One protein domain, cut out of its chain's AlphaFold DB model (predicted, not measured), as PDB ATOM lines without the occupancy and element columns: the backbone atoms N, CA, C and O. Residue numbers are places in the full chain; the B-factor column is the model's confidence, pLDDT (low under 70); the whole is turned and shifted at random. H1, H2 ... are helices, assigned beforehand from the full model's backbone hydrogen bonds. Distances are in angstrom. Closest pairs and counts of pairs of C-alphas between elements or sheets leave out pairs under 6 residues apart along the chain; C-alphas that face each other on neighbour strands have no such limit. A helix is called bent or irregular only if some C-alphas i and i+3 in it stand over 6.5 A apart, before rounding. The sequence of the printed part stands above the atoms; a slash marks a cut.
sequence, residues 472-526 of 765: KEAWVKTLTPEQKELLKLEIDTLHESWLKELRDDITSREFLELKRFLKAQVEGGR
ATOM      1  N   LYS A 472      23.152 -28.263 -23.830       82.56
ATOM      2  CA  LYS A 472      23.756 -27.922 -22.536       82.56
ATOM      3  C   LYS A 472      24.229 -26.468 -22.477       82.56
ATOM      4  O   LYS A 472      24.009 -25.798 -21.472       82.56
ATOM      5  N   GLU A 473      24.834 -25.961 -23.546       82.06
ATOM      6  CA  GLU A 473      25.400 -24.608 -23.594       82.06
ATOM      7  C   GLU A 473      24.314 -23.529 -23.539       82.06
ATOM      8  O   GLU A 473      24.471 -22.521 -22.847       82.06
ATOM      9  N   ALA A 474      23.186 -23.756 -24.219       83.62
ATOM     10  CA  ALA A 474      22.035 -22.858 -24.173       83.62
ATOM     11  C   ALA A 474      21.433 -22.779 -22.761       83.62
ATOM     12  O   ALA A 474      21.123 -21.688 -22.288       83.62
ATOM     13  N   TRP A 475      21.330 -23.911 -22.059       87.25
ATOM     14  CA  TRP A 475      20.841 -23.942 -20.678       87.25
ATOM     15  C   TRP A 475      21.823 -23.294 -19.694       87.25
ATOM     16  O   TRP A 475      21.424 -22.501 -18.845       87.25
ATOM     17  N   VAL A 476      23.129 -23.543 -19.832       86.69
ATOM     18  CA  VAL A 476      24.129 -22.891 -18.972       86.69
ATOM     19  C   VAL A 476      24.079 -21.367 -19.137       86.69
ATOM     20  O   VAL A 476      24.236 -20.643 -18.157       86.69
ATOM     21  N   LYS A 477      23.787 -20.847 -20.337       88.75
ATOM     22  CA  LYS A 477      23.630 -19.400 -20.566       88.75
ATOM     23  C   LYS A 477      22.476 -18.774 -19.774       88.75
ATOM     24  O   LYS A 477      22.614 -17.617 -19.392       88.75
ATOM     25  N   THR A 478      21.404 -19.512 -19.465       88.31
ATOM     26  CA  THR A 478      20.262 -18.982 -18.694       88.31
ATOM     27  C   THR A 478      20.519 -18.877 -17.186       88.31
ATOM     28  O   THR A 478      19.730 -18.258 -16.479       88.31
ATOM     29  N   LEU A 479      21.596 -19.487 -16.674       88.88
ATOM     30  CA  LEU A 479      21.909 -19.519 -15.241       88.88
ATOM     31  C   LEU A 479      22.582 -18.227 -14.757       88.88
ATOM     32  O   LEU A 479      23.406 -17.633 -15.464       88.88
ATOM     33  N   THR A 480      22.296 -17.842 -13.510       89.88
ATOM     34  CA  THR A 480      22.967 -16.709 -12.857       89.88
ATOM     35  C   THR A 480      24.446 -17.023 -12.569       89.88
ATOM     36  O   THR A 480      24.822 -18.196 -12.487       89.88
ATOM     37  N   PRO A 481      25.315 -16.007 -12.391       88.50
ATOM     38  CA  PRO A 481      26.731 -16.229 -12.081       88.50
ATOM     39  C   PRO A 481      26.954 -17.073 -10.816       88.50
ATOM     40  O   PRO A 481      27.767 -17.993 -10.830       88.50
ATOM     41  N   GLU A 482      26.173 -16.829  -9.757       87.62
ATOM     42  CA  GLU A 482      26.226 -17.611  -8.512       87.62
ATOM     43  C   GLU A 482      25.825 -19.078  -8.744       87.62
ATOM     44  O   GLU A 482      26.484 -19.998  -8.261       87.62
ATOM     45  N   GLN A 483      24.767 -19.323  -9.527       88.69
ATOM     46  CA  GLN A 483      24.327 -20.683  -9.853       88.69
ATOM     47  C   GLN A 483      25.378 -21.444 -10.661       88.69
ATOM     48  O   GLN A 483      25.607 -22.622 -10.399       88.69
ATOM     49  N   LYS A 484      26.043 -20.781 -11.614       88.38
ATOM     50  CA  LYS A 484      27.137 -21.380 -12.394       88.38
ATOM     51  C   LYS A 484      28.302 -21.800 -11.507       88.38
ATOM     52  O   LYS A 484      28.863 -22.870 -11.715       88.38
ATOM     53  N   GLU A 485      28.648 -20.983 -10.514       87.19
ATOM     54  CA  GLU A 485      29.720 -21.302  -9.573       87.19
ATOM     55  C   GLU A 485      29.353 -22.508  -8.696       87.19
ATOM     56  O   GLU A 485      30.131 -23.455  -8.579       87.19
ATOM     57  N   LEU A 486      28.145 -22.506  -8.121       85.94
ATOM     58  CA  LEU A 486      27.686 -23.589  -7.251       85.94
ATOM     59  C   LEU A 486      27.523 -24.915  -8.006       85.94
ATOM     60  O   LEU A 486      27.880 -25.959  -7.466       85.94
ATOM     61  N   LEU A 487      27.008 -24.886  -9.238       86.81
ATOM     62  CA  LEU A 487      26.679 -26.076 -10.036       86.81
ATOM     63  C   LEU A 487      27.800 -26.529 -10.981       86.81
ATOM     64  O   LEU A 487      27.580 -27.415 -11.806       86.81
ATOM     65  N   LYS A 488      28.999 -25.941 -10.886       85.75
ATOM     66  CA  LYS A 488      30.123 -26.232 -11.790       85.75
ATOM     67  C   LYS A 488      30.416 -27.732 -11.903       85.75
ATOM     68  O   LYS A 488      30.543 -28.255 -13.003       85.75
ATOM     69  N   LEU A 489      30.456 -28.433 -10.768       81.00
ATOM     70  CA  LEU A 489      30.729 -29.871 -10.727       81.00
ATOM     71  C   LEU A 489      29.676 -30.665 -11.514       81.00
ATOM     72  O   LEU A 489      30.027 -31.480 -12.355       81.00
ATOM     73  N   GLU A 490      28.393 -30.409 -11.266       84.88
ATOM     74  CA  GLU A 490      27.283 -31.095 -11.925       84.88
ATOM     75  C   GLU A 490      27.249 -30.795 -13.426       84.88
ATOM     76  O   GLU A 490      27.015 -31.699 -14.226       84.88
ATOM     77  N   ILE A 491      27.535 -29.552 -13.817       85.25
ATOM     78  CA  ILE A 491      27.657 -29.165 -15.224       85.25
ATOM     79  C   ILE A 491      28.809 -29.939 -15.876       85.25
ATOM     80  O   ILE A 491      28.637 -30.451 -16.978       85.25
ATOM     81  N   ASP A 492      29.958 -30.083 -15.221       82.12
ATOM     82  CA  ASP A 492      31.149 -30.707 -15.812       82.12
ATOM     83  C   ASP A 492      31.113 -32.246 -15.798       82.12
ATOM     84  O   ASP A 492      31.736 -32.898 -16.646       82.12
ATOM     85  N   THR A 493      30.421 -32.859 -14.831       79.44
ATOM     86  CA  THR A 493      30.474 -34.314 -14.617       79.44
ATOM     87  C   THR A 493      29.183 -35.057 -14.924       79.44
ATOM     88  O   THR A 493      29.264 -36.249 -15.208       79.44
ATOM     89  N   LEU A 494      28.007 -34.426 -14.892       82.00
ATOM     90  CA  LEU A 494      26.749 -35.136 -15.122       82.00
ATOM     91  C   LEU A 494      26.497 -35.346 -16.624       82.00
ATOM     92  O   LEU A 494      26.599 -34.416 -17.425       82.00
ATOM     93  N   HIS A 495      26.139 -36.573 -17.012       83.00
ATOM     94  CA  HIS A 495      25.823 -36.899 -18.404       83.00
ATOM     95  C   HIS A 495      24.574 -36.135 -18.892       83.00
ATOM     96  O   HIS A 495      23.630 -35.913 -18.131       83.00
ATOM     97  N   GLU A 496      24.524 -35.776 -20.178       83.12
ATOM     98  CA  GLU A 496      23.459 -34.931 -20.752       83.12
ATOM     99  C   GLU A 496      22.051 -35.510 -20.565       83.12
ATOM    100  O   GLU A 496      21.095 -34.769 -20.334       83.12
ATOM    101  N   SER A 497      21.918 -36.839 -20.613       84.94
ATOM    102  CA  SER A 497      20.641 -37.530 -20.384       84.94
ATOM    103  C   SER A 497      20.089 -37.321 -18.971       84.94
ATOM    104  O   SER A 497      18.874 -37.231 -18.802       84.94
ATOM    105  N   TRP A 498      20.965 -37.184 -17.974       86.94
ATOM    106  CA  TRP A 498      20.590 -36.854 -16.602       86.94
ATOM    107  C   TRP A 498      20.353 -35.359 -16.428       86.94
ATOM    108  O   TRP A 498      19.352 -34.971 -15.829       86.94
ATOM    109  N   LEU A 499      21.223 -34.519 -16.996       86.81
ATOM    110  CA  LEU A 499      21.099 -33.063 -16.905       86.81
ATOM    111  C   LEU A 499      19.775 -32.577 -17.512       86.81
ATOM    112  O   LEU A 499      19.101 -31.728 -16.936       86.81
ATOM    113  N   LYS A 500      19.346 -33.186 -18.624       86.81
ATOM    114  CA  LYS A 500      18.048 -32.922 -19.249       86.81
ATOM    115  C   LYS A 500      16.885 -33.102 -18.273       86.81
ATOM    116  O   LYS A 500      15.986 -32.268 -18.271       86.81
ATOM    117  N   GLU A 501      16.878 -34.170 -17.482       88.12
ATOM    118  CA  GLU A 501      15.749 -34.522 -16.608       88.12
ATOM    119  C   GLU A 501      15.853 -33.902 -15.204       88.12
ATOM    120  O   GLU A 501      14.827 -33.695 -14.566       88.12
ATOM    121  N   LEU A 502      17.068 -33.577 -14.739       89.50
ATOM    122  CA  LEU A 502      17.335 -33.068 -13.386       89.50
ATOM    123  C   LEU A 502      17.633 -31.559 -13.321       89.50
ATOM    124  O   LEU A 502      17.844 -31.042 -12.228       89.50
ATOM    125  N   ARG A 503      17.658 -30.831 -14.450       87.81
ATOM    126  CA  ARG A 503      17.972 -29.383 -14.492       87.81
ATOM    127  C   ARG A 503      17.113 -28.523 -13.555       87.81
ATOM    128  O   ARG A 503      17.625 -27.586 -12.943       87.81
ATOM    129  N   ASP A 504      15.828 -28.839 -13.425       88.44
ATOM    130  CA  ASP A 504      14.900 -28.080 -12.580       88.44
ATOM    131  C   ASP A 504      15.139 -28.414 -11.093       88.44
ATOM    132  O   ASP A 504      15.065 -27.550 -10.220       88.44
ATOM    133  N   ASP A 505      15.539 -29.657 -10.807       88.75
ATOM    134  CA  ASP A 505      15.859 -30.131  -9.462       88.75
ATOM    135  C   ASP A 505      17.187 -29.548  -8.942       88.75
ATOM    136  O   ASP A 505      17.262 -29.116  -7.790       88.75
ATOM    137  N   ILE A 506      18.220 -29.456  -9.790       88.44
ATOM    138  CA  ILE A 506      19.522 -28.865  -9.412       88.44
ATOM    139  C   ILE A 506      19.494 -27.332  -9.337       88.44
ATOM    140  O   ILE A 506      20.328 -26.736  -8.661       88.44
ATOM    141  N   THR A 507      18.536 -26.674  -9.995       90.00
ATOM    142  CA  THR A 507      18.330 -25.216  -9.879       90.00
ATOM    143  C   THR A 507      17.362 -24.840  -8.758       90.00
ATOM    144  O   THR A 507      17.191 -23.654  -8.459       90.00
ATOM    145  N   SER A 508      16.754 -25.830  -8.096       91.25
ATOM    146  CA  SER A 508      15.854 -25.613  -6.968       91.25
ATOM    147  C   SER A 508      16.560 -24.926  -5.793       91.25
ATOM    148  O   SER A 508      17.748 -25.134  -5.529       91.25
ATOM    149  N   ARG A 509      15.807 -24.125  -5.028       89.06
ATOM    150  CA  ARG A 509      16.338 -23.417  -3.848       89.06
ATOM    151  C   ARG A 509      16.999 -24.375  -2.853       89.06
ATOM    152  O   ARG A 509      18.048 -24.061  -2.304       89.06
ATOM    153  N   GLU A 510      16.390 -25.538  -2.649       86.06
ATOM    154  CA  GLU A 510      16.827 -26.544  -1.679       86.06
ATOM    155  C   GLU A 510      18.173 -27.167  -2.075       86.06
ATOM    156  O   GLU A 510      19.055 -27.325  -1.233       86.06
ATOM    157  N   PHE A 511      18.364 -27.466  -3.365       88.19
ATOM    158  CA  PHE A 511      19.638 -27.978  -3.866       88.19
ATOM    159  C   PHE A 511      20.735 -26.906  -3.816       88.19
ATOM    160  O   PHE A 511      21.859 -27.188  -3.408       88.19
ATOM    161  N   LEU A 512      20.413 -25.650  -4.143       89.12
ATOM    162  CA  LEU A 512      21.373 -24.546  -4.038       89.12
ATOM    163  C   LEU A 512      21.787 -24.269  -2.582       89.12
ATOM    164  O   LEU A 512      22.963 -24.022  -2.320       89.12
ATOM    165  N   GLU A 513      20.866 -24.356  -1.617       88.62
ATOM    166  CA  GLU A 513      21.182 -24.279  -0.181       88.62
ATOM    167  C   GLU A 513      22.116 -25.413   0.265       88.62
ATOM    168  O   GLU A 513      23.101 -25.155   0.959       88.62
ATOM    169  N   LEU A 514      21.873 -26.644  -0.198       86.94
ATOM    170  CA  LEU A 514      22.780 -27.775   0.018       86.94
ATOM    171  C   LEU A 514      24.177 -27.491  -0.555       86.94
ATOM    172  O   LEU A 514      25.179 -27.743   0.112       86.94
ATOM    173  N   LYS A 515      24.271 -26.927  -1.761       88.31
ATOM    174  CA  LYS A 515      25.562 -26.586  -2.380       88.31
ATOM    175  C   LYS A 515      26.295 -25.479  -1.626       88.31
ATOM    176  O   LYS A 515      27.506 -25.585  -1.463       88.31
ATOM    177  N   ARG A 516      25.588 -24.474  -1.096       87.81
ATOM    178  CA  ARG A 516      26.184 -23.459  -0.204       87.81
ATOM    179  C   ARG A 516      26.699 -24.082   1.094       87.81
ATOM    180  O   ARG A 516      27.814 -23.778   1.505       87.81
ATOM    181  N   PHE A 517      25.931 -24.992   1.697       86.25
ATOM    182  CA  PHE A 517      26.364 -25.748   2.875       86.25
ATOM    183  C   PHE A 517      27.635 -26.561   2.594       86.25
ATOM    184  O   PHE A 517      28.572 -26.517   3.383       86.25
ATOM    185  N   LEU A 518      27.703 -27.252   1.454       83.25
ATOM    186  CA  LEU A 518      28.886 -28.026   1.070       83.25
ATOM    187  C   LEU A 518      30.086 -27.133   0.748       83.25
ATOM    188  O   LEU A 518      31.189 -27.455   1.165       83.25
ATOM    189  N   LYS A 519      29.881 -25.990   0.079       81.94
ATOM    190  CA  LYS A 519      30.943 -25.002  -0.179       81.94
ATOM    191  C   LYS A 519      31.543 -24.464   1.126       81.94
ATOM    192  O   LYS A 519      32.742 -24.251   1.193       81.94
ATOM    193  N   ALA A 520      30.729 -24.308   2.172       77.88
ATOM    194  CA  ALA A 520      31.195 -23.915   3.504       77.88
ATOM    195  C   ALA A 520      31.933 -25.035   4.269       77.88
ATOM    196  O   ALA A 520      32.579 -24.757   5.271       77.88
ATOM    197  N   GLN A 521      31.810 -26.295   3.839       70.88
ATOM    198  CA  GLN A 521      32.382 -27.472   4.511       70.88
ATOM    199  C   GLN A 521      33.582 -28.072   3.762       70.88
ATOM    200  O   GLN A 521      34.255 -28.945   4.303       70.88
ATOM    201  N   VAL A 522      33.825 -27.679   2.506       60.47
ATOM    202  CA  VAL A 522      34.711 -28.407   1.588       60.47
ATOM    203  C   VAL A 522      35.689 -27.461   0.887       60.47
ATOM    204  O   VAL A 522      35.316 -26.764  -0.053       60.47
ATOM    205  N   GLU A 523      36.964 -27.541   1.276       40.09
ATOM    206  CA  GLU A 523      38.123 -27.024   0.520       40.09
ATOM    207  C   GLU A 523      38.598 -27.982  -0.600       40.09
ATOM    208  O   GLU A 523      39.475 -27.641  -1.385       40.09
ATOM    209  N   GLY A 524      38.005 -29.176  -0.747       42.09
ATOM    210  CA  GLY A 524      38.435 -30.181  -1.732       42.09
ATOM    211  C   GLY A 524      37.276 -30.906  -2.413       42.09
ATOM    212  O   GLY A 524      36.685 -31.830  -1.852       42.09
ATOM    213  N   GLY A 525      36.942 -30.498  -3.640       38.75
ATOM    214  CA  GLY A 525      35.826 -31.050  -4.413       38.75
ATOM    215  C   GLY A 525      35.949 -32.558  -4.669       38.75
ATOM    216  O   GLY A 525      36.927 -33.025  -5.248       38.75
ATOM    217  N   ARG A 526      34.925 -33.332  -4.289       48.81
ATOM    218  CA  ARG A 526      34.799 -34.750  -4.667       48.81
ATOM    219  C   ARG A 526      33.804 -34.907  -5.817       48.81
ATOM    220  O   ARG A 526      32.761 -34.260  -5.839       48.81
TER     221      ARG A 526
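AT A GLANCE: This is residues 472 to 526 of the 765 residues of a protein of Lachnellula willkommii (UniProt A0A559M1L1). Three short helices, H1, H2 and H3, make an arc opposite a corner of two longer ones, H4 and H5, with few contacts between the two sides. H2 packs on H5, while H1 and H3 only come near H4. The printed part has 55 residues with five named helices, H1 to H5 in chain order, and no named strand; the class is all helix. It is compact, with a radius of gyration of the C-alphas of 11.1 A, and spans 30 by 20 by 17 A.

IN THESE COORDINATES: Find C-alpha 472 at (23.756, -27.922, -22.536); from there H1 runs to residue 478. Next come H2, residues 481 to 486, and H3, residues 488 to 493. H4, residues 496 to 506, measures 13.4 A and is irregular: C-alphas 501 and 504 are 7.6 A apart. H5, residues 509 to 519, measures 15.1 A and ends at C-alpha 519 (30.943, -25.002, -0.179).

HOW THE PARTS SIT: Look first at the C-alphas of Lys 472 and Glu 496, the closest of H1 and H4, 7.2 A apart; these helices are close but not clearly touching. H2 and H5 touch at a steep tilt of 66 degrees, closest at the C-alphas of Leu 486 and Lys 515, 6.1 A apart. H3 and H4 are close but not clearly touching, with the C-alphas of Ile 491 and Leu 499 closest at 7.8 A. H4 and H5 stand about perpendicular, at 82 degrees, close but not clearly touching; the C-alphas of Asp 505 and Phe 511 are their closest, 7.1 A apart. Every O i to N i+4 pair is within hydrogen-bond range in H2, H3 and H5, against 2 of 3 in H1 and 4 of 7 in H4.

THE WHOLE: The two C-alphas farthest apart, those of Ala 474 and Gln 521, are 30.8 A apart. The printed part has no cut, and the four links between helices are tight. Look at residues 522 to 526 for pLDDT under 70; the mean of the printed part is 82.4.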